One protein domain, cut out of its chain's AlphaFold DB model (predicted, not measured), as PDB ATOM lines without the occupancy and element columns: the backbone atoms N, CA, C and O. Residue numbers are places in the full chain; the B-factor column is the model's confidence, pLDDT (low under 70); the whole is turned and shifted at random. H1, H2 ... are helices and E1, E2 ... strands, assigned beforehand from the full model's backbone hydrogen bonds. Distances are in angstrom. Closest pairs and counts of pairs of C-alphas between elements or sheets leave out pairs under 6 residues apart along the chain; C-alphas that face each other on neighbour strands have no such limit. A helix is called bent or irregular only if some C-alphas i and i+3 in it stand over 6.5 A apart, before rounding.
ATOM      1  N   ALA A  27     -32.093 -38.796 -20.702       86.69
ATOM      2  CA  ALA A  27     -32.669 -39.164 -21.994       86.69
ATOM      3  C   ALA A  27     -34.210 -39.108 -22.015       86.69
ATOM      4  O   ALA A  27     -34.816 -39.380 -23.056       86.69
ATOM      5  N   LEU A  28     -34.859 -38.799 -20.887       85.12
ATOM      6  CA  LEU A  28     -36.315 -38.764 -20.815       85.12
ATOM      7  C   LEU A  28     -36.891 -37.573 -21.598       85.12
ATOM      8  O   LEU A  28     -36.350 -36.470 -21.549       85.12
ATOM      9  N   PRO A  29     -38.028 -37.763 -22.292       77.38
ATOM     10  CA  PRO A  29     -38.609 -36.733 -23.155       77.38
ATOM     11  C   PRO A  29     -39.167 -35.536 -22.377       77.38
ATOM     12  O   PRO A  29     -39.303 -34.453 -22.940       77.38
ATOM     13  N   PHE A  30     -39.503 -35.728 -21.098       76.62
ATOM     14  CA  PHE A  30     -40.025 -34.687 -20.216       76.62
ATOM     15  C   PHE A  30     -38.962 -34.215 -19.213       76.62
ATOM     16  O   PHE A  30     -39.243 -33.995 -18.042       76.62
ATOM     17  N   ASN A  31     -37.723 -34.088 -19.688       73.31
ATOM     18  CA  ASN A  31     -36.605 -33.493 -18.971       73.31
ATOM     19  C   ASN A  31     -36.008 -32.384 -19.854       73.31
ATOM     20  O   ASN A  31     -35.366 -32.671 -20.865       73.31
ATOM     21  N   ARG A  32     -36.262 -31.115 -19.498       67.88
ATOM     22  CA  ARG A  32     -35.685 -29.942 -20.183       67.88
ATOM     23  C   ARG A  32     -34.263 -29.638 -19.761       67.88
ATOM     24  O   ARG A  32     -33.644 -28.773 -20.363       67.88
ATOM     25  N   GLY A  33     -33.755 -30.362 -18.773       76.25
ATOM     26  CA  GLY A  33     -32.341 -30.504 -18.575       76.25
ATOM     27  C   GLY A  33     -31.904 -30.884 -17.187       76.25
ATOM     28  O   GLY A  33     -32.595 -30.680 -16.193       76.25
ATOM     29  N   THR A  34     -30.706 -31.452 -17.150       80.81
ATOM     30  CA  THR A  34     -30.019 -31.863 -15.936       80.81
ATOM     31  C   THR A  34     -28.689 -31.159 -15.831       80.81
ATOM     32  O   THR A  34     -27.949 -31.007 -16.803       80.81
ATOM     33  N   VAL A  35     -28.375 -30.752 -14.612       82.75
ATOM     34  CA  VAL A  35     -27.054 -30.297 -14.215       82.75
ATOM     35  C   VAL A  35     -26.572 -31.251 -13.142       82.75
ATOM     36  O   VAL A  35     -27.220 -31.406 -12.110       82.75
ATOM     37  N   LEU A  36     -25.417 -31.861 -13.368       88.81
ATOM     38  CA  LEU A  36     -24.673 -32.582 -12.350       88.81
ATOM     39  C   LEU A  36     -23.253 -32.036 -12.339       88.81
ATOM     40  O   LEU A  36     -22.544 -32.105 -13.337       88.81
ATOM     41  N   LYS A  37     -22.852 -31.439 -11.219       89.19
ATOM     42  CA  LYS A  37     -21.508 -30.891 -11.043       89.19
ATOM     43  C   LYS A  37     -20.960 -31.287  -9.692       89.19
ATOM     44  O   LYS A  37     -21.626 -31.100  -8.678       89.19
ATOM     45  N   PHE A  47     -12.654 -24.677   2.193       86.88
ATOM     46  CA  PHE A  47     -13.821 -25.541   2.039       86.88
ATOM     47  C   PHE A  47     -14.201 -26.156   3.381       86.88
ATOM     48  O   PHE A  47     -15.324 -25.979   3.843       86.88
ATOM     49  N   GLU A  48     -13.236 -26.793   4.042       85.31
ATOM     50  CA  GLU A  48     -13.420 -27.445   5.338       85.31
ATOM     51  C   GLU A  48     -13.971 -26.474   6.390       85.31
ATOM     52  O   GLU A  48     -14.872 -26.828   7.150       85.31
ATOM     53  N   GLU A  49     -13.487 -25.227   6.417       83.88
ATOM     54  CA  GLU A  49     -14.011 -24.184   7.301       83.88
ATOM     55  C   GLU A  49     -15.481 -23.854   6.996       83.88
ATOM     56  O   GLU A  49     -16.319 -23.840   7.906       83.88
ATOM     57  N   LYS A  50     -15.819 -23.630   5.717       79.19
ATOM     58  CA  LYS A  50     -17.196 -23.347   5.283       79.19
ATOM     59  C   LYS A  50     -18.134 -24.515   5.605       79.19
ATOM     60  O   LYS A  50     -19.201 -24.298   6.178       79.19
ATOM     61  N   VAL A  51     -17.716 -25.744   5.313       81.81
ATOM     62  CA  VAL A  51     -18.473 -26.977   5.575       81.81
ATOM     63  C   VAL A  51     -18.672 -27.198   7.072       81.81
ATOM     64  O   VAL A  51     -19.797 -27.423   7.520       81.81
ATOM     65  N   LYS A  52     -17.627 -27.032   7.889       79.69
ATOM     66  CA  LYS A  52     -17.729 -27.128   9.352       79.69
ATOM     67  C   LYS A  52     -18.763 -26.156   9.921       79.69
ATOM     68  O   LYS A  52     -19.544 -26.533  10.795       79.69
ATOM     69  N   ASN A  53     -18.808 -24.925   9.411       75.38
ATOM     70  CA  ASN A  53     -19.795 -23.934   9.836       75.38
ATOM     71  C   ASN A  53     -21.231 -24.336   9.461       75.38
ATOM     72  O   ASN A  53     -22.147 -24.091  10.242       75.38
ATOM     73  N   LEU A  54     -21.424 -25.010   8.324       75.69
ATOM     74  CA  LEU A  54     -22.724 -25.549   7.908       75.69
ATOM     75  C   LEU A  54     -23.155 -26.763   8.749       75.69
ATOM     76  O   LEU A  54     -24.339 -26.910   9.065       75.69
ATOM     77  N   HIS A  55     -22.215 -27.617   9.167       67.12
ATOM     78  CA  HIS A  55     -22.513 -28.765  10.032       67.12
ATOM     79  C   HIS A  55     -22.869 -28.384  11.472       67.12
ATOM     80  O   HIS A  55     -23.650 -29.093  12.101       67.12
ATOM     81  N   ASN A  56     -22.370 -27.252  11.974       60.94
ATOM     82  CA  ASN A  56     -22.662 -26.768  13.329       60.94
ATOM     83  C   ASN A  56     -24.077 -26.186  13.501       60.94
ATOM     84  O   ASN A  56     -24.457 -25.817  14.612       60.94
ATOM     85  N   ILE A  57     -24.858 -26.087  12.426       59.53
ATOM     86  CA  ILE A  57     -26.244 -25.622  12.480       59.53
ATOM     87  C   ILE A  57     -27.090 -26.766  13.051       59.53
ATOM     88  O   ILE A  57     -27.356 -27.761  12.377       59.53
ATOM     89  N   VAL A  58     -27.432 -26.651  14.337       47.53
ATOM     90  CA  VAL A  58     -28.229 -27.630  15.085       47.53
ATOM     91  C   VAL A  58     -29.687 -27.519  14.648       47.53
ATOM     92  O   VAL A  58     -30.318 -26.486  14.867       47.53
ATOM     93  N   ASP A  67     -35.893 -23.130   9.634       52.62
ATOM     94  CA  ASP A  67     -35.625 -21.701   9.580       52.62
ATOM     95  C   ASP A  67     -34.661 -21.421   8.426       52.62
ATOM     96  O   ASP A  67     -33.711 -22.177   8.204       52.62
ATOM     97  N   LYS A  68     -34.925 -20.346   7.671       60.50
ATOM     98  CA  LYS A  68     -34.104 -19.924   6.528       60.50
ATOM     99  C   LYS A  68     -32.624 -20.018   6.896       60.50
ATOM    100  O   LYS A  68     -32.123 -19.220   7.689       60.50
ATOM    101  N   ASN A  69     -31.916 -20.980   6.313       71.25
ATOM    102  CA  ASN A  69     -30.502 -21.147   6.590       71.25
ATOM    103  C   ASN A  69     -29.720 -20.177   5.695       71.25
ATOM    104  O   ASN A  69     -29.305 -20.489   4.583       71.25
ATOM    105  N   ILE A  70     -29.563 -18.949   6.192       78.88
ATOM    106  CA  ILE A  70     -28.879 -17.868   5.471       78.88
ATOM    107  C   ILE A  70     -27.456 -18.284   5.084       78.88
ATOM    108  O   ILE A  70     -26.980 -17.912   4.017       78.88
ATOM    109  N   THR A  71     -26.794 -19.101   5.906       82.12
ATOM    110  CA  THR A  71     -25.433 -19.570   5.636       82.12
ATOM    111  C   THR A  71     -25.367 -20.433   4.379       82.12
ATOM    112  O   THR A  71     -24.503 -20.191   3.540       82.12
ATOM    113  N   ILE A  72     -26.273 -21.409   4.208       83.50
ATOM    114  CA  ILE A  72     -26.291 -22.222   2.979       83.50
ATOM    115  C   ILE A  72     -26.740 -21.401   1.771       83.50
ATOM    116  O   ILE A  72     -26.197 -21.580   0.689       83.50
ATOM    117  N   GLN A  73     -27.679 -20.468   1.947       84.50
ATOM    118  CA  GLN A  73     -28.145 -19.600   0.863       84.50
ATOM    119  C   GLN A  73     -27.019 -18.707   0.341       84.50
ATOM    120  O   GLN A  73     -26.783 -18.646  -0.864       84.50
ATOM    121  N   ASP A  74     -26.295 -18.052   1.248       86.00
ATOM    122  CA  ASP A  74     -25.146 -17.217   0.909       86.00
ATOM    123  C   ASP A  74     -24.018 -18.063   0.305       86.00
ATOM    124  O   ASP A  74     -23.399 -17.647  -0.672       86.00
ATOM    125  N   PHE A  75     -23.776 -19.267   0.837       86.06
ATOM    126  CA  PHE A  75     -22.788 -20.185   0.278       86.06
ATOM    127  C   PHE A  75     -23.150 -20.620  -1.146       86.06
ATOM    128  O   PHE A  75     -22.319 -20.499  -2.042       86.06
ATOM    129  N   ALA A  76     -24.383 -21.069  -1.379       85.50
ATOM    130  CA  ALA A  76     -24.862 -21.453  -2.701       85.50
ATOM    131  C   ALA A  76     -24.796 -20.272  -3.679       85.50
ATOM    132  O   ALA A  76     -24.296 -20.435  -4.789       85.50
ATOM    133  N   PHE A  77     -25.208 -19.071  -3.258       85.88
ATOM    134  CA  PHE A  77     -25.068 -17.859  -4.070       85.88
ATOM    135  C   PHE A  77     -23.609 -17.605  -4.463       85.88
ATOM    136  O   PHE A  77     -23.317 -17.363  -5.634       85.88
ATOM    137  N   ASP A  78     -22.685 -17.699  -3.506       86.38
ATOM    138  CA  ASP A  78     -21.256 -17.476  -3.737       86.38
ATOM    139  C   ASP A  78     -20.639 -18.514  -4.684       86.38
ATOM    140  O   ASP A  78     -19.733 -18.173  -5.440       86.38
ATOM    141  N   ILE A  79     -21.116 -19.764  -4.664       86.00
ATOM    142  CA  ILE A  79     -20.703 -20.804  -5.618       86.00
ATOM    143  C   ILE A  79     -21.258 -20.504  -7.011       86.00
ATOM    144  O   ILE A  79     -20.505 -20.464  -7.983       86.00
ATOM    145  N   LEU A  80     -22.566 -20.263  -7.113       81.25
ATOM    146  CA  LEU A  80     -23.262 -20.080  -8.388       81.25
ATOM    147  C   LEU A  80     -22.817 -18.810  -9.127       81.25
ATOM    148  O   LEU A  80     -22.824 -18.788 -10.356       81.25
ATOM    149  N   THR A  81     -22.410 -17.773  -8.388       82.50
ATOM    150  CA  THR A  81     -21.915 -16.495  -8.935       82.50
ATOM    151  C   THR A  81     -20.391 -16.396  -8.991       82.50
ATOM    152  O   THR A  81     -19.853 -15.342  -9.337       82.50
ATOM    153  N   HIS A  82     -19.664 -17.469  -8.669       86.31
ATOM    154  CA  HIS A  82     -18.208 -17.451  -8.733       86.31
ATOM    155  C   HIS A  82     -17.719 -17.356 -10.181       86.31
ATOM    156  O   HIS A  82     -18.229 -18.048 -11.060       86.31
ATOM    157  N   THR A  83     -16.668 -16.576 -10.445       87.12
ATOM    158  CA  THR A  83     -16.129 -16.392 -11.808       87.12
ATOM    159  C   THR A  83     -15.638 -17.687 -12.448       87.12
ATOM    160  O   THR A  83     -15.708 -17.829 -13.663       87.12
ATOM    161  N   ASP A  84     -15.176 -18.643 -11.639       87.75
ATOM    162  CA  ASP A  84     -14.742 -19.963 -12.124       87.75
ATOM    163  C   ASP A  84     -15.908 -20.869 -12.537       87.75
ATOM    164  O   ASP A  84     -15.678 -21.934 -13.105       87.75
ATOM    165  N   ILE A  85     -17.141 -20.487 -12.211       80.69
ATOM    166  CA  ILE A  85     -18.348 -21.304 -12.339       80.69
ATOM    167  C   ILE A  85     -19.375 -20.657 -13.271       80.69
ATOM    168  O   ILE A  85     -20.061 -21.368 -14.007       80.69
ATOM    169  N   ILE A  86     -19.445 -19.324 -13.297       74.38
ATOM    170  CA  ILE A  86     -20.253 -18.570 -14.259       74.38
ATOM    171  C   ILE A  86     -19.978 -19.099 -15.673       74.38
ATOM    172  O   ILE A  86     -18.831 -19.229 -16.100       74.38
ATOM    173  N   GLY A  87     -21.045 -19.424 -16.401       69.06
ATOM    174  CA  GLY A  87     -20.943 -19.934 -17.768       69.06
ATOM    175  C   GLY A  87     -20.687 -21.440 -17.900       69.06
ATOM    176  O   GLY A  87     -20.728 -21.945 -19.019       69.06
ATOM    177  N   LYS A  88     -20.434 -22.168 -16.798       75.50
ATOM    178  CA  LYS A  88     -20.248 -23.636 -16.804       75.50
ATOM    179  C   LYS A  88     -21.542 -24.424 -16.598       75.50
ATOM    180  O   LYS A  88     -21.568 -25.632 -16.828       75.50
ATOM    181  N   TRP A  89     -22.610 -23.743 -16.201       72.00
ATOM    182  CA  TRP A  89     -23.966 -24.279 -16.099       72.00
ATOM    183  C   TRP A  89     -24.620 -24.315 -17.484       72.00
ATOM    184  O   TRP A  89     -25.541 -23.552 -17.755       72.00
ATOM    185  N   LYS A  90     -24.088 -25.124 -18.404       60.19
ATOM    186  CA  LYS A  90     -24.671 -25.276 -19.743       60.19
ATOM    187  C   LYS A  90     -25.460 -26.568 -19.840       60.19
ATOM    188  O   LYS A  90     -24.991 -27.615 -19.401       60.19
ATOM    189  N   TYR A  91     -26.619 -26.472 -20.473       61.75
ATOM    190  CA  TYR A  91     -27.450 -27.597 -20.865       61.75
ATOM    191  C   TYR A  91     -27.601 -27.586 -22.387       61.75
ATOM    192  O   TYR A  91     -27.959 -26.544 -22.917       61.75
ATOM    193  N   LEU A  92     -27.320 -28.701 -23.079       55.41
ATOM    194  CA  LEU A  92     -27.533 -28.886 -24.533       55.41
ATOM    195  C   LEU A  92     -27.256 -27.635 -25.407       55.41
ATOM    196  O   LEU A  92     -28.065 -27.279 -26.260       55.41
ATOM    197  N   ASP A  93     -26.120 -26.965 -25.183       52.88
ATOM    198  CA  ASP A  93     -25.698 -25.733 -25.878       52.88
ATOM    199  C   ASP A  93     -26.607 -24.491 -25.701       52.88
ATOM    200  O   ASP A  93     -26.440 -23.496 -26.407       52.88
ATOM    201  N   ASP A  94     -27.532 -24.493 -24.738       55.47
ATOM    202  CA  ASP A  94     -28.354 -23.334 -24.384       55.47
ATOM    203  C   ASP A  94     -27.586 -22.376 -23.455       55.47
ATOM    204  O   ASP A  94     -27.473 -22.574 -22.241       55.47
ATOM    205  N   ASP A  95     -27.043 -21.310 -24.047       54.19
ATOM    206  CA  ASP A  95     -26.348 -20.230 -23.337       54.19
ATOM    207  C   ASP A  95     -27.268 -19.457 -22.370       54.19
ATOM    208  O   ASP A  95     -26.779 -18.726 -21.513       54.19
ATOM    209  N   SER A  96     -28.594 -19.608 -22.460       50.75
ATOM    210  CA  SER A  96     -29.538 -18.871 -21.613       50.75
ATOM    211  C   SER A  96     -29.647 -19.404 -20.177       50.75
ATOM    212  O   SER A  96     -30.236 -18.750 -19.314       50.75
ATOM    213  N   PHE A  97     -29.034 -20.556 -19.884       55.69
ATOM    214  CA  PHE A  97     -29.051 -21.180 -18.556       55.69
ATOM    215  C   PHE A  97     -27.965 -20.664 -17.599       55.69
ATOM    216  O   PHE A  97     -27.920 -21.053 -16.432       55.69
ATOM    217  N   THR A  98     -27.087 -19.773 -18.067       53.75
ATOM    218  CA  THR A  98     -25.970 -19.251 -17.265       53.75
ATOM    219  C   THR A  98     -26.324 -17.992 -16.480       53.75
ATOM    220  O   THR A  98     -25.567 -17.592 -15.593       53.75
ATOM    221  N   ASP A  99     -27.463 -17.372 -16.792       62.97
ATOM    222  CA  ASP A  99     -27.838 -16.066 -16.268       62.97
ATOM    223  C   ASP A  99     -28.808 -16.207 -15.097       62.97
ATOM    224  O   ASP A  99     -29.943 -16.658 -15.248       62.97
ATOM    225  N   MET A 100     -28.376 -15.775 -13.908       69.25
ATOM    226  CA  MET A 100     -29.264 -15.709 -12.748       69.25
ATOM    227  C   MET A 100     -30.484 -14.840 -13.046       69.25
ATOM    228  O   MET A 100     -30.352 -13.684 -13.461       69.25
ATOM    229  N   SER A 101     -31.669 -15.364 -12.722       72.69
ATOM    230  CA  SER A 101     -32.915 -14.605 -12.770       72.69
ATOM    231  C   SER A 101     -32.742 -13.225 -12.111       72.69
ATOM    232  O   SER A 101     -32.250 -13.143 -10.978       72.69
ATOM    233  N   PRO A 102     -33.214 -12.125 -12.733       75.94
ATOM    234  CA  PRO A 102     -33.166 -10.788 -12.136       75.94
ATOM    235  C   PRO A 102     -33.829 -10.703 -10.752       75.94
ATOM    236  O   PRO A 102     -33.542  -9.791  -9.971       75.94
ATOM    237  N   ARG A 103     -34.722 -11.655 -10.441       77.44
ATOM    238  CA  ARG A 103     -35.352 -11.788  -9.128       77.44
ATOM    239  C   ARG A 103     -34.371 -12.222  -8.042       77.44
ATOM    240  O   ARG A 103     -34.587 -11.822  -6.910       77.44
ATOM    241  N   PHE A 104     -33.325 -12.981  -8.365       79.81
ATOM    242  CA  PHE A 104     -32.403 -13.605  -7.402       79.81
ATOM    243  C   PHE A 104     -30.929 -13.214  -7.621       79.81
ATOM    244  O   PHE A 104     -30.035 -13.791  -7.017       79.81
ATOM    245  N   ASN A 105     -30.660 -12.208  -8.456       81.75
ATOM    246  CA  ASN A 105     -29.315 -11.814  -8.893       81.75
ATOM    247  C   ASN A 105     -28.473 -11.027  -7.865       81.75
ATOM    248  O   ASN A 105     -27.384 -10.554  -8.188       81.75
ATOM    249  N   THR A 106     -28.962 -10.847  -6.641       86.88
ATOM    250  CA  THR A 106     -28.184 -10.291  -5.529       86.88
ATOM    251  C   THR A 106     -28.286 -11.225  -4.338       86.88
ATOM    252  O   THR A 106     -29.310 -11.879  -4.160       86.88
ATOM    253  N   ARG A 107     -27.263 -11.248  -3.478       88.25
ATOM    254  CA  ARG A 107     -27.241 -12.114  -2.289       88.25
ATOM    255  C   ARG A 107     -28.489 -11.938  -1.416       88.25
ATOM    256  O   ARG A 107     -29.110 -12.911  -1.011       88.25
ATOM    257  N   GLU A 108     -28.898 -10.693  -1.176       87.88
ATOM    258  CA  GLU A 108     -30.093 -10.360  -0.388       87.88
ATOM    259  C   GLU A 108     -31.370 -10.943  -0.992       87.88
ATOM    260  O   GLU A 108     -32.190 -11.493  -0.264       87.88
ATOM    261  N   ARG A 109     -31.515 -10.856  -2.317       85.81
ATOM    262  CA  ARG A 109     -32.664 -11.407  -3.037       85.81
ATOM    263  C   ARG A 109     -32.605 -12.926  -3.147       85.81
ATOM    264  O   ARG A 109     -33.634 -13.587  -3.082       85.81
ATOM    265  N   PHE A 110     -31.413 -13.500  -3.282       83.44
ATOM    266  CA  PHE A 110     -31.220 -14.946  -3.359       83.44
ATOM    267  C   PHE A 110     -31.634 -15.659  -2.066       83.44
ATOM    268  O   PHE A 110     -32.050 -16.809  -2.108       83.44
ATOM    269  N   ARG A 111     -31.632 -14.973  -0.917       83.75
ATOM    270  CA  ARG A 111     -32.166 -15.512   0.350       83.75
ATOM    271  C   ARG A 111     -33.680 -15.770   0.334       83.75
ATOM    272  O   ARG A 111     -34.197 -16.417   1.251       83.75
ATOM    273  N   ASP A 112     -34.396 -15.302  -0.689       80.38
ATOM    274  CA  ASP A 112     -35.783 -15.705  -0.946       80.38
ATOM    275  C   ASP A 112     -35.882 -17.104  -1.579       80.38
ATOM    276  O   ASP A 112     -36.953 -17.708  -1.547       80.38
ATOM    277  N   VAL A 113     -34.778 -17.652  -2.107       78.06
ATOM    278  CA  VAL A 113     -34.676 -19.063  -2.501       78.06
ATOM    279  C   VAL A 113     -34.493 -19.891  -1.236       78.06
ATOM    280  O   VAL A 113     -33.442 -19.871  -0.595       78.06
ATOM    281  N   HIS A 114     -35.535 -20.607  -0.827       76.25
ATOM    282  CA  HIS A 114     -35.481 -21.412   0.388       76.25
ATOM    283  C   HIS A 114     -34.764 -22.743   0.143       76.25
ATOM    284  O   HIS A 114     -35.281 -23.584  -0.591       76.25
ATOM    285  N   PHE A 115     -33.612 -22.920   0.794       79.62
ATOM    286  CA  PHE A 115     -32.895 -24.192   0.893       79.62
ATOM    287  C   PHE A 115     -33.203 -24.851   2.232       79.62
ATOM    288  O   PHE A 115     -32.974 -24.241   3.281       79.62
ATOM    289  N   TRP A 116     -33.712 -26.078   2.201       81.38
ATOM    290  CA  TRP A 116     -34.039 -26.859   3.390       81.38
ATOM    291  C   TRP A 116     -33.096 -28.048   3.499       81.38
ATOM    292  O   TRP A 116     -32.858 -28.730   2.508       81.38
ATOM    293  N   GLU A 117     -32.546 -28.274   4.692       86.06
ATOM    294  CA  GLU A 117     -31.801 -29.504   4.962       86.06
ATOM    295  C   GLU A 117     -32.794 -30.668   5.003       86.06
ATOM    296  O   GLU A 117     -33.782 -30.599   5.736       86.06
ATOM    297  N   ILE A 118     -32.536 -31.712   4.221       86.31
ATOM    298  CA  ILE A 118     -33.392 -32.897   4.127       86.31
ATOM    299  C   ILE A 118     -32.608 -34.159   4.482       86.31
ATOM    300  O   ILE A 118     -31.385 -34.235   4.333       86.31
ATOM    301  N   SER A 119     -33.319 -35.170   4.970       89.75
ATOM    302  CA  SER A 119     -32.760 -36.494   5.228       89.75
ATOM    303  C   SER A 119     -32.453 -37.250   3.931       89.75
ATOM    304  O   SER A 119     -32.978 -36.943   2.863       89.75
ATOM    305  N   ALA A 120     -31.628 -38.296   4.025       90.38
ATOM    306  CA  ALA A 120     -31.348 -39.174   2.887       90.38
ATOM    307  C   ALA A 120     -32.607 -39.895   2.367       90.38
ATOM    308  O   ALA A 120     -32.694 -40.191   1.176       90.38
ATOM    309  N   ASP A 121     -33.580 -40.173   3.240       90.62
ATOM    310  CA  ASP A 121     -34.842 -40.806   2.851       90.62
ATOM    311  C   ASP A 121     -35.761 -39.820   2.124       90.62
ATOM    312  O   ASP A 121     -36.324 -40.164   1.088       90.62
ATOM    313  N   GLU A 122     -35.869 -38.579   2.610       90.31
ATOM    314  CA  GLU A 122     -36.568 -37.506   1.890       90.31
ATOM    315  C   GLU A 122     -35.919 -37.256   0.529       90.31
ATOM    316  O   GLU A 122     -36.613 -37.240  -0.480       90.31
ATOM    317  N   PHE A 123     -34.588 -37.182   0.478       91.44
ATOM    318  CA  PHE A 123     -33.848 -37.029  -0.771       91.44
ATOM    319  C   PHE A 123     -34.141 -38.153  -1.774       91.44
ATOM    320  O   PHE A 123     -34.347 -37.884  -2.955       91.44
ATOM    321  N   ALA A 124     -34.218 -39.406  -1.311       93.44
ATOM    322  CA  ALA A 124     -34.606 -40.535  -2.156       93.44
ATOM    323  C   ALA A 124     -36.008 -40.339  -2.752       93.44
ATOM    324  O   ALA A 124     -36.192 -40.504  -3.953       93.44
ATOM    325  N   ASN A 125     -36.979 -39.946  -1.924       90.69
ATOM    326  CA  ASN A 125     -38.362 -39.741  -2.358       90.69
ATOM    327  C   ASN A 125     -38.486 -38.596  -3.378       90.69
ATOM    328  O   ASN A 125     -39.263 -38.698  -4.329       90.69
ATOM    329  N   GLU A 126     -37.719 -37.517  -3.205       89.12
ATOM    330  CA  GLU A 126     -37.703 -36.402  -4.158       89.12
ATOM    331  C   GLU A 126     -37.053 -36.819  -5.488       89.12
ATOM    332  O   GLU A 126     -37.605 -36.545  -6.553       89.12
ATOM    333  N   LEU A 127     -35.947 -37.576  -5.461       91.12
ATOM    334  CA  LEU A 127     -35.345 -38.148  -6.674       91.12
ATOM    335  C   LEU A 127     -36.293 -39.113  -7.408       91.12
ATOM    336  O   LEU A 127     -36.332 -39.105  -8.643       91.12
ATOM    337  N   GLU A 128     -37.056 -39.931  -6.675       91.81
ATOM    338  CA  GLU A 128     -38.084 -40.809  -7.251       91.81
ATOM    339  C   GLU A 128     -39.176 -39.975  -7.938       91.81
ATOM    340  O   GLU A 128     -39.577 -40.287  -9.060       91.81
ATOM    341  N   SER A 129     -39.617 -38.889  -7.296       87.44
ATOM    342  CA  SER A 129     -40.650 -37.986  -7.818       87.44
ATOM    343  C   SER A 129     -40.193 -37.267  -9.090       87.44
ATOM    344  O   SER A 129     -40.922 -37.248 -10.080       87.44
ATOM    345  N   VAL A 130     -38.959 -36.748  -9.100       86.25
ATOM    346  CA  VAL A 130     -38.334 -36.126 -10.279       86.25
ATOM    347  C   VAL A 130     -38.279 -37.114 -11.446       86.25
ATOM    348  O   VAL A 130     -38.705 -36.792 -12.556       86.25
ATOM    349  N   PHE A 131     -37.833 -38.349 -11.200       88.38
ATOM    350  CA  PHE A 131     -37.743 -39.366 -12.247       88.38
ATOM    351  C   PHE A 131     -39.124 -39.757 -12.793       88.38
ATOM    352  O   PHE A 131     -39.317 -39.833 -14.009       88.38
ATOM    353  N   GLN A 132     -40.102 -39.970 -11.906       87.19
ATOM    354  CA  GLN A 132     -41.483 -40.281 -12.283       87.19
ATOM    355  C   GLN A 132     -42.073 -39.193 -13.180       87.19
ATOM    356  O   GLN A 132     -42.619 -39.510 -14.240       87.19
ATOM    357  N   LEU A 133     -41.911 -37.925 -12.799       82.19
ATOM    358  CA  LEU A 133     -42.358 -36.785 -13.595       82.19
ATOM    359  C   LEU A 133     -41.670 -36.750 -14.963       82.19
ATOM    360  O   LEU A 133     -42.360 -36.674 -15.978       82.19
ATOM    361  N   GLY A 134     -40.346 -36.916 -15.020       81.62
ATOM    362  CA  GLY A 134     -39.616 -36.975 -16.292       81.62
ATOM    363  C   GLY A 134     -40.074 -38.121 -17.205       81.62
ATOM    364  O   GLY A 134     -40.047 -38.011 -18.433       81.62
ATOM    365  N   SER A 135     -40.550 -39.220 -16.619       85.25
ATOM    366  CA  SER A 135     -41.022 -40.400 -17.352       85.25
ATOM    367  C   SER A 135     -42.493 -40.345 -17.777       85.25
ATOM    368  O   SER A 135     -42.942 -41.254 -18.469       85.25
ATOM    369  N   CYS A 136     -43.254 -39.296 -17.432       81.94
ATOM    370  CA  CYS A 136     -44.716 -39.288 -17.600       81.94
ATOM    371  C   CYS A 136     -45.212 -39.443 -19.055       81.94
ATOM    372  O   CYS A 136     -46.304 -39.965 -19.278       81.94
ATOM    373  N   TYR A 137     -44.401 -39.041 -20.040       80.00
ATOM    374  CA  TYR A 137     -44.643 -39.255 -21.477       80.00
ATOM    375  C   TYR A 137     -43.632 -40.223 -22.124       80.00
ATOM    376  O   TYR A 137     -43.567 -40.328 -23.350       80.00
ATOM    377  N   GLY A 138     -42.802 -40.883 -21.312       79.06
ATOM    378  CA  GLY A 138     -41.695 -41.738 -21.733       79.06
ATOM    379  C   GLY A 138     -41.974 -43.237 -21.568       79.06
ATOM    380  O   GLY A 138     -43.129 -43.669 -21.574       79.06
ATOM    381  N   PRO A 139     -40.913 -44.060 -21.464       81.12
ATOM    382  CA  PRO A 139     -41.045 -45.478 -21.153       81.12
ATOM    383  C   PRO A 139     -41.777 -45.693 -19.824       81.12
ATOM    384  O   PRO A 139     -41.575 -44.955 -18.862       81.12
ATOM    385  N   ASN A 140     -42.600 -46.741 -19.762       81.00
ATOM    386  CA  ASN A 140     -43.271 -47.129 -18.526       81.00
ATOM    387  C   ASN A 140     -42.276 -47.840 -17.602       81.00
ATOM    388  O   ASN A 140     -42.076 -49.047 -17.730       81.00
ATOM    389  N   TYR A 141     -41.688 -47.090 -16.677       86.50
ATOM    390  CA  TYR A 141     -40.944 -47.643 -15.550       86.50
ATOM    391  C   TYR A 141     -41.920 -48.045 -14.449       86.50
ATOM    392  O   TYR A 141     -42.827 -47.285 -14.101       86.50
ATOM    393  N   ASP A 142     -41.753 -49.241 -13.888       89.31
ATOM    394  CA  ASP A 142     -42.548 -49.624 -12.725       89.31
ATOM    395  C   ASP A 142     -42.017 -48.941 -11.448       89.31
ATOM    396  O   ASP A 142     -40.838 -48.592 -11.341       89.31
ATOM    397  N   CYS A 143     -42.881 -48.733 -10.447       87.25
ATOM    398  CA  CYS A 143     -42.490 -48.021  -9.225       87.25
ATOM    399  C   CYS A 143     -41.337 -48.705  -8.469       87.25
ATOM    400  O   CYS A 143     -40.590 -48.043  -7.750       87.25
ATOM    401  N   LYS A 144     -41.199 -50.032  -8.588       91.88
ATOM    402  CA  LYS A 144     -40.138 -50.787  -7.919       91.88
ATOM    403  C   LYS A 144     -38.802 -50.567  -8.627       91.88
ATOM    404  O   LYS A 144     -37.798 -50.398  -7.942       91.88
ATOM    405  N   GLU A 145     -38.800 -50.532  -9.954       92.88
ATOM    406  CA  GLU A 145     -37.642 -50.198 -10.776       92.88
ATOM    407  C   GLU A 145     -37.147 -48.791 -10.450       92.88
ATOM    408  O   GLU A 145     -35.986 -48.650 -10.072       92.88
ATOM    409  N   ILE A 146     -38.031 -47.782 -10.475       92.50
ATOM    410  CA  ILE A 146     -37.681 -46.387 -10.142       92.50
ATOM    411  C   ILE A 146     -37.042 -46.309  -8.755       92.50
ATOM    412  O   ILE A 146     -35.994 -45.687  -8.577       92.50
ATOM    413  N   LYS A 147     -37.636 -46.985  -7.769       95.06
ATOM    414  CA  LYS A 147     -37.094 -47.036  -6.413       95.06
ATOM    415  C   LYS A 147     -35.708 -47.677  -6.362       95.06
ATOM    416  O   LYS A 147     -34.832 -47.176  -5.662       95.06
ATOM    417  N   THR A 148     -35.486 -48.783  -7.069       95.25
ATOM    418  CA  THR A 148     -34.174 -49.447  -7.102       95.25
ATOM    419  C   THR A 148     -33.117 -48.539  -7.723       95.25
ATOM    420  O   THR A 148     -32.121 -48.247  -7.068       95.25
ATOM    421  N   ILE A 149     -33.365 -48.010  -8.924       94.62
ATOM    422  CA  ILE A 149     -32.384 -47.173  -9.633       94.62
ATOM    423  C   ILE A 149     -32.101 -45.865  -8.880       94.62
ATOM    424  O   ILE A 149     -30.974 -45.373  -8.894       94.62
ATOM    425  N   THR A 150     -33.103 -45.325  -8.178       95.31
ATOM    426  CA  THR A 150     -32.949 -44.126  -7.348       95.31
ATOM    427  C   THR A 150     -32.105 -44.404  -6.111       95.31
ATOM    428  O   THR A 150     -31.233 -43.605  -5.776       95.31
ATOM    429  N   ASN A 151     -32.318 -45.538  -5.436       95.19
ATOM    430  CA  ASN A 151     -31.501 -45.895  -4.277       95.19
ATOM    431  C   ASN A 151     -30.039 -46.137  -4.667       95.19
ATOM    432  O   ASN A 151     -29.162 -45.618  -3.982       95.19
ATOM    433  N   ASP A 152     -29.780 -46.804  -5.792       94.38
ATOM    434  CA  ASP A 152     -28.415 -47.006  -6.297       94.38
ATOM    435  C   ASP A 152     -27.717 -45.662  -6.590       94.38
ATOM    436  O   ASP A 152     -26.547 -45.457  -6.254       94.38
ATOM    437  N   PHE A 153     -28.437 -44.706  -7.189       95.50
ATOM    438  CA  PHE A 153     -27.907 -43.368  -7.463       95.50
ATOM    439  C   PHE A 153     -27.647 -42.568  -6.186       95.50
ATOM    440  O   PHE A 153     -26.575 -41.980  -6.019       95.50
ATOM    441  N   LYS A 154     -28.599 -42.599  -5.249       95.12
ATOM    442  CA  LYS A 154     -28.474 -41.990  -3.925       95.12
ATOM    443  C   LYS A 154     -27.252 -42.524  -3.181       95.12
ATOM    444  O   LYS A 154     -26.486 -41.733  -2.639       95.12
ATOM    445  N   GLU A 155     -27.054 -43.839  -3.150       93.88
ATOM    446  CA  GLU A 155     -25.910 -44.456  -2.472       93.88
ATOM    447  C   GLU A 155     -24.576 -43.975  -3.050       93.88
ATOM    448  O   GLU A 155     -23.648 -43.688  -2.293       93.88
ATOM    449  N   LYS A 156     -24.487 -43.797  -4.372       92.62
ATOM    450  CA  LYS A 156     -23.296 -43.226  -5.013       92.62
ATOM    451  C   LYS A 156     -23.076 -41.757  -4.653       92.62
ATOM    452  O   LYS A 156     -21.959 -41.386  -4.287       92.62
ATOM    453  N   LEU A 157     -24.125 -40.932  -4.701       92.00
ATOM    454  CA  LEU A 157     -24.059 -39.514  -4.321       92.00
ATOM    455  C   LEU A 157     -23.613 -39.331  -2.862       92.00
ATOM    456  O   LEU A 157     -22.757 -38.495  -2.560       92.00
ATOM    457  N   LEU A 158     -24.154 -40.160  -1.970       92.38
ATOM    458  CA  LEU A 158     -23.965 -40.090  -0.519       92.38
ATOM    459  C   LEU A 158     -22.882 -41.048   0.004       92.38
ATOM    460  O   LEU A 158     -22.800 -41.304   1.205       92.38
ATOM    461  N   SER A 159     -22.042 -41.572  -0.890       87.12
ATOM    462  CA  SER A 159     -21.010 -42.577  -0.589       87.12
ATOM    463  C   SER A 159     -19.961 -42.117   0.431       87.12
ATOM    464  O   SER A 159     -19.324 -42.950   1.074       87.12
ATOM    465  N   HIS A 160     -19.792 -40.804   0.608       82.56
ATOM    466  CA  HIS A 160     -18.825 -40.217   1.532       82.56
ATOM    467  C   HIS A 160     -19.556 -39.545   2.694       82.56
ATOM    468  O   HIS A 160     -20.370 -38.648   2.493       82.56
ATOM    469  N   SER A 161     -19.242 -39.984   3.912       77.44
ATOM    470  CA  SER A 161     -19.794 -39.455   5.161       77.44
ATOM    471  C   SER A 161     -18.717 -38.695   5.946       77.44
ATOM    472  O   SER A 161     -17.551 -39.104   5.910       77.44
ATOM    473  N   PRO A 162     -19.077 -37.650   6.714       85.31
ATOM    474  CA  PRO A 162     -20.394 -37.014   6.822       85.31
ATOM    475  C   PRO A 162     -20.803 -36.242   5.564       85.31
ATOM    476  O   PRO A 162     -19.964 -35.758   4.807       85.31
ATOM    477  N   TYR A 163     -22.116 -36.105   5.383       89.50
ATOM    478  CA  TYR A 163     -22.722 -35.278   4.348       89.50
ATOM    479  C   TYR A 163     -23.923 -34.504   4.901       89.50
ATOM    480  O   TYR A 163     -24.510 -34.881   5.918       89.50
ATOM    481  N   LYS A 164     -24.296 -33.428   4.210       90.19
ATOM    482  CA  LYS A 164     -25.579 -32.730   4.355       90.19
ATOM    483  C   LYS A 164     -26.216 -32.547   2.988       90.19
ATOM    484  O   LYS A 164     -25.508 -32.329   2.010       90.19
ATOM    485  N   ILE A 165     -27.540 -32.627   2.932       89.94
ATOM    486  CA  ILE A 165     -28.312 -32.492   1.696       89.94
ATOM    487  C   ILE A 165     -29.235 -31.300   1.873       89.94
ATOM    488  O   ILE A 165     -29.991 -31.249   2.840       89.94
ATOM    489  N   PHE A 166     -29.166 -30.350   0.948       88.12
ATOM    490  CA  PHE A 166     -30.049 -29.197   0.919       88.12
ATOM    491  C   PHE A 166     -30.853 -29.190  -0.368       88.12
ATOM    492  O   PHE A 166     -30.283 -29.350  -1.441       88.12
ATOM    493  N   GLU A 167     -32.151 -28.951  -0.269       86.00
ATOM    494  CA  GLU A 167     -33.060 -28.889  -1.410       86.00
ATOM    495  C   GLU A 167     -33.701 -27.507  -1.521       86.00
ATOM    496  O   GLU A 167     -34.113 -26.915  -0.520       86.00
ATOM    497  N   THR A 168     -33.829 -26.995  -2.743       81.81
ATOM    498  CA  THR A 168     -34.623 -25.795  -3.017       81.81
ATOM    499  C   THR A 168     -36.119 -26.111  -3.011       81.81
ATOM    500  O   THR A 168     -36.603 -26.789  -3.909       81.81
ATOM    501  N   LYS A 169     -36.886 -25.555  -2.065       72.06
ATOM    502  CA  LYS A 169     -38.360 -25.725  -2.008       72.06
ATOM    503  C   LYS A 169     -39.157 -24.591  -2.653       72.06
ATOM    504  O   LYS A 169     -40.385 -24.615  -2.673       72.06
ATOM    505  N   THR A 170     -38.477 -23.555  -3.134       65.06
ATOM    506  CA  THR A 170     -39.110 -22.465  -3.885       65.06
ATOM    507  C   THR A 170     -38.758 -22.638  -5.355       65.06
ATOM    508  O   THR A 170     -37.565 -22.560  -5.657       65.06
ATOM    509  N   PRO A 171     -39.738 -22.848  -6.255       58.66
ATOM    510  CA  PRO A 171     -39.455 -22.912  -7.678       58.66
ATOM    511  C   PRO A 171     -38.813 -21.597  -8.104       58.66
ATOM    512  O   PRO A 171     -39.291 -20.498  -7.781       58.66
ATOM    513  N   TRP A 172     -37.687 -21.714  -8.793       54.94
ATOM    514  CA  TRP A 172     -37.028 -20.575  -9.399       54.94
ATOM    515  C   TRP A 172     -37.971 -20.150 -10.528       54.94
ATOM    516  O   TRP A 172     -38.390 -20.989 -11.312       54.94
ATOM    517  N   GLY A 173     -38.475 -18.912 -10.497       42.88
ATOM    518  CA  GLY A 173     -39.644 -18.516 -11.297       42.88
ATOM    519  C   GLY A 173     -39.547 -18.842 -12.800       42.88
ATOM    520  O   GLY A 173     -38.476 -19.140 -13.301       42.88
ATOM    521  N   LYS A 174     -40.664 -18.682 -13.527       36.75
ATOM    522  CA  LYS A 174     -40.911 -19.084 -14.935       36.75
ATOM    523  C   LYS A 174     -39.856 -18.751 -16.019       36.75
ATOM    524  O   LYS A 174     -40.078 -19.098 -17.171       36.75
ATOM    525  N   PHE A 175     -38.757 -18.056 -15.724       37.53
ATOM    526  CA  PHE A 175     -37.744 -17.693 -16.713       37.53
ATOM    527  C   PHE A 175     -36.327 -17.650 -16.117       37.53
ATOM    528  O   PHE A 175     -36.065 -16.866 -15.200       37.53
ATOM    529  N   PHE A 176     -35.447 -18.430 -16.754       45.66
ATOM    530  CA  PHE A 176     -33.978 -18.436 -16.701       45.66
ATOM    531  C   PHE A 176     -33.363 -18.828 -15.344       45.66
ATOM    532  O   PHE A 176     -33.444 -18.113 -14.343       45.66
ATOM    533  N   ILE A 177     -32.775 -20.032 -15.363       44.00
ATOM    534  CA  ILE A 177     -32.532 -20.960 -14.248       44.00
ATOM    535  C   ILE A 177     -33.835 -21.388 -13.557       44.00
ATOM    536  O   ILE A 177     -34.036 -21.145 -12.373       44.00
ATOM    537  N   GLY A 178     -34.749 -22.005 -14.307       44.50
ATOM    538  CA  GLY A 178     -35.825 -22.802 -13.721       44.50
ATOM    539  C   GLY A 178     -35.226 -24.126 -13.269       44.50
ATOM    540  O   GLY A 178     -35.070 -25.041 -14.058       44.50
ATOM    541  N   TRP A 179     -34.759 -24.216 -12.030       53.97
ATOM    542  CA  TRP A 179     -34.545 -25.527 -11.433       53.97
ATOM    543  C   TRP A 179     -35.846 -25.890 -10.744       53.97
ATOM    544  O   TRP A 179     -36.229 -25.237  -9.768       53.97
ATOM    545  N   PHE A 180     -36.532 -26.897 -11.273       57.53
ATOM    546  CA  PHE A 180     -37.691 -27.483 -10.618       57.53
ATOM    547  C   PHE A 180     -37.302 -28.006  -9.246       57.53
ATOM    548  O   PHE A 180     -37.935 -27.703  -8.236       57.53
ATOM    549  N   VAL A 181     -36.191 -28.740  -9.229       72.25
ATOM    550  CA  VAL A 181     -35.573 -29.264  -8.024       72.25
ATOM    551  C   VAL A 181     -34.066 -29.108  -8.153       72.25
ATOM    552  O   VAL A 181     -33.457 -29.540  -9.134       72.25
ATOM    553  N   CYS A 182     -33.455 -28.492  -7.146       83.75
ATOM    554  CA  CYS A 182     -32.013 -28.427  -6.991       83.75
ATOM    555  C   CYS A 182     -31.613 -28.970  -5.631       83.75
ATOM    556  O   CYS A 182     -32.081 -28.499  -4.591       83.75
ATOM    557  N   PHE A 183     -30.658 -29.888  -5.662       88.25
ATOM    558  CA  PHE A 183     -30.008 -30.446  -4.501       88.25
ATOM    559  C   PHE A 183     -28.554 -29.990  -4.436       88.25
ATOM    560  O   PHE A 183     -27.798 -30.111  -5.400       88.25
ATOM    561  N   VAL A 184     -28.163 -29.502  -3.264       90.31
ATOM    562  CA  VAL A 184     -26.778 -29.201  -2.907       90.31
ATOM    563  C   VAL A 184     -26.364 -30.200  -1.838       90.31
ATOM    564  O   VAL A 184     -26.822 -30.137  -0.696       90.31
ATOM    565  N   ILE A 185     -25.508 -31.139  -2.219       92.75
ATOM    566  CA  ILE A 185     -24.956 -32.158  -1.331       92.75
ATOM    567  C   ILE A 185     -23.568 -31.687  -0.927       92.75
ATOM    568  O   ILE A 185     -22.698 -31.500  -1.772       92.75
ATOM    569  N   ILE A 186     -23.359 -31.479   0.363       90.81
ATOM    570  CA  ILE A 186     -22.093 -31.002   0.910       90.81
ATOM    571  C   ILE A 186     -21.439 -32.151   1.652       90.81
ATOM    572  O   ILE A 186     -22.020 -32.684   2.598       90.81
ATOM    573  N   ARG A 187     -20.241 -32.523   1.207       90.44
ATOM    574  CA  ARG A 187     -19.393 -33.555   1.804       90.44
ATOM    575  C   ARG A 187     -18.161 -32.873   2.400       90.44
ATOM    576  O   ARG A 187     -18.013 -31.656   2.321       90.44
ATOM    577  N   ASN A 188     -17.293 -33.636   3.056       84.31
ATOM    578  CA  ASN A 188     -16.102 -33.068   3.700       84.31
ATOM    579  C   ASN A 188     -15.110 -32.450   2.710       84.31
ATOM    580  O   ASN A 188     -14.422 -31.484   3.038       84.31
ATOM    581  N   ASP A 189     -14.993 -33.051   1.535       86.25
ATOM    582  CA  ASP A 189     -13.944 -32.785   0.560       86.25
ATOM    583  C   ASP A 189     -14.451 -32.092  -0.707       86.25
ATOM    584  O   ASP A 189     -13.687 -31.390  -1.373       86.25
ATOM    585  N   ASP A 190     -15.741 -32.216  -1.002       92.31
ATOM    586  CA  ASP A 190     -16.372 -31.582  -2.148       92.31
ATOM    587  C   ASP A 190     -17.859 -31.276  -1.918       92.31
ATOM    588  O   ASP A 190     -18.462 -31.601  -0.889       92.31
ATOM    589  N   LEU A 191     -18.451 -30.613  -2.905       92.25
ATOM    590  CA  LEU A 191     -19.887 -30.417  -3.005       92.25
ATOM    591  C   LEU A 191     -20.389 -30.968  -4.340       92.25
ATOM    592  O   LEU A 191     -19.709 -30.868  -5.362       92.25
ATOM    593  N   ILE A 192     -21.600 -31.508  -4.346       93.25
ATOM    594  CA  ILE A 192     -22.301 -31.925  -5.555       93.25
ATOM    595  C   ILE A 192     -23.549 -31.063  -5.708       93.25
ATOM    596  O   ILE A 192     -24.340 -30.926  -4.775       93.25
ATOM    597  N   ILE A 193     -23.726 -30.498  -6.895       89.81
ATOM    598  CA  ILE A 193     -24.964 -29.857  -7.323       89.81
ATOM    599  C   ILE A 193     -25.624 -30.796  -8.320       89.81
ATOM    600  O   ILE A 193     -25.047 -31.088  -9.368       89.81
ATOM    601  N   PHE A 194     -26.820 -31.268  -7.977       88.94
ATOM    602  CA  PHE A 194     -27.711 -31.955  -8.902       88.94
ATOM    603  C   PHE A 194     -28.971 -31.111  -9.051       88.94
ATOM    604  O   PHE A 194     -29.673 -30.875  -8.070       88.94
ATOM    605  N   ALA A 195     -29.249 -30.646 -10.260       83.81
ATOM    606  CA  ALA A 195     -30.456 -29.898 -10.557       83.81
ATOM    607  C   ALA A 195     -31.145 -30.466 -11.791       83.81
ATOM    608  O   ALA A 195     -30.493 -30.914 -12.735       83.81
ATOM    609  N   ALA A 196     -32.469 -30.431 -11.761       79.44
ATOM    610  CA  ALA A 196     -33.326 -30.824 -12.861       79.44
ATOM    611  C   ALA A 196     -34.317 -29.694 -13.155       79.44
ATOM    612  O   ALA A 196     -34.874 -29.096 -12.229       79.44
ATOM    613  N   ASP A 197     -34.515 -29.405 -14.436       74.00
ATOM    614  CA  ASP A 197     -35.580 -28.530 -14.929       74.00
ATOM    615  C   ASP A 197     -36.864 -29.347 -15.148       74.00
ATOM    616  O   ASP A 197     -36.797 -30.511 -15.566       74.00
ATOM    617  N   ASP A 198     -38.023 -28.750 -14.881       60.47
ATOM    618  CA  ASP A 198     -39.326 -29.319 -15.217       60.47
ATOM    619  C   ASP A 198     -39.967 -28.582 -16.383       60.47
ATOM    620  O   ASP A 198     -39.606 -27.479 -16.790       60.47
TER     621      ASP A 198
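Overview. This is residues 27 to 37, 47 to 58 and 67 to 198 of the 200 residues of an uncharacterized protein of Flavobacterium akiainvivens (UniProt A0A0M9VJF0). Picture a twisted wall of five antiparallel strands between two helical layers: H5 crosses one face slantwise with H6 packed on it, and H1 and H2 cover part of the other face, three layers in all. H4 packs on H2, while H3 sits in a long loop region away from the other helices. The printed part has 155 residues, with five named strands and six named helices in the order E1 H1 H2 H3 H4 E2 H5 H6 E3 E4 E5; the class is mixed, helices and strands. The sheet's order is E1 E5 E4 E3 E2. The whole is compact, with a radius of gyration of the C-alphas of 15.6 A and spans of 43 by 35 by 27 A.

Along the chain. Find C-alpha 33 at (-32.341, -30.504, -18.575); there E1 begins, residues 33 to 37. Beyond the first cut come H1, residues 47 to 55, and, after the second, H2, residues 70 to 80, 15.1 A long. H3, residues 95 to 98, is neither bent nor irregular, but only just: its end C-alphas are 6.2 A apart. H4 is residues 107 to 110 and E2 is residues 115 to 118. From C-alpha 120 at (-31.348, -39.174, 2.887), H5 runs 21.0 A to residue 134; H6, residues 143 to 157, spans 20.9 A. E3, residues 163 to 168, E4, residues 181 to 187, and E5, residues 191 to 197, form a meander, each strand the antiparallel neighbour of the one before; E5 ends at (-35.580, -28.530, -14.929).

Arrangement. Look along the sheet from edge strand E1: N 35 and O 195 of E5 are 2.8 A apart. In hairpin E4 and E5, N 183 and O 194 are 2.8 A apart; in hairpin E3 and E4, N 166 and O 184 are 2.9 A apart. At edge strand E2, N 116 and O 167 of E3 are 2.9 A apart. These four pairs are within hydrogen-bond range. H5 is on the sheet at a height of 9.6 A, over E5, E4 and E3, at 40 degrees to E3 on the local plane. H2 is on the opposite face, also at 9.6 A, and runs across the strands. H5 and H6 touch, closest at C-alphas 128 and 150, 6.1 A, at a steep tilt of 56 degrees, opposite ways. H6 only grazes the sheet, with residue 157. H1 is on the sheet and close to H2 but not clearly touching it, with C-alphas 54 and 72 closest at 6.9 A. H2 and H4 touch, closest at C-alphas 74 and 107, 6.4 A; H3 and H4 are not on the sheet. In H1, H2, H5 and H6 every O i to N i+4 pair is within hydrogen-bond range; H3 and H4 are too short for one.

Size, cuts and confidence. The C-alphas farthest apart, of Glu 49 and Asn 140, are 45.3 A apart. Residues 38 to 46 and 59 to 66 are not printed, with C-alpha gaps of 16.1 A and 11.0 A. Long links join H2 to H3 and E3 to E4. Mean pLDDT of the printed part is 79.3; residues 90 to 100 and 170 to 180 are among those under 70.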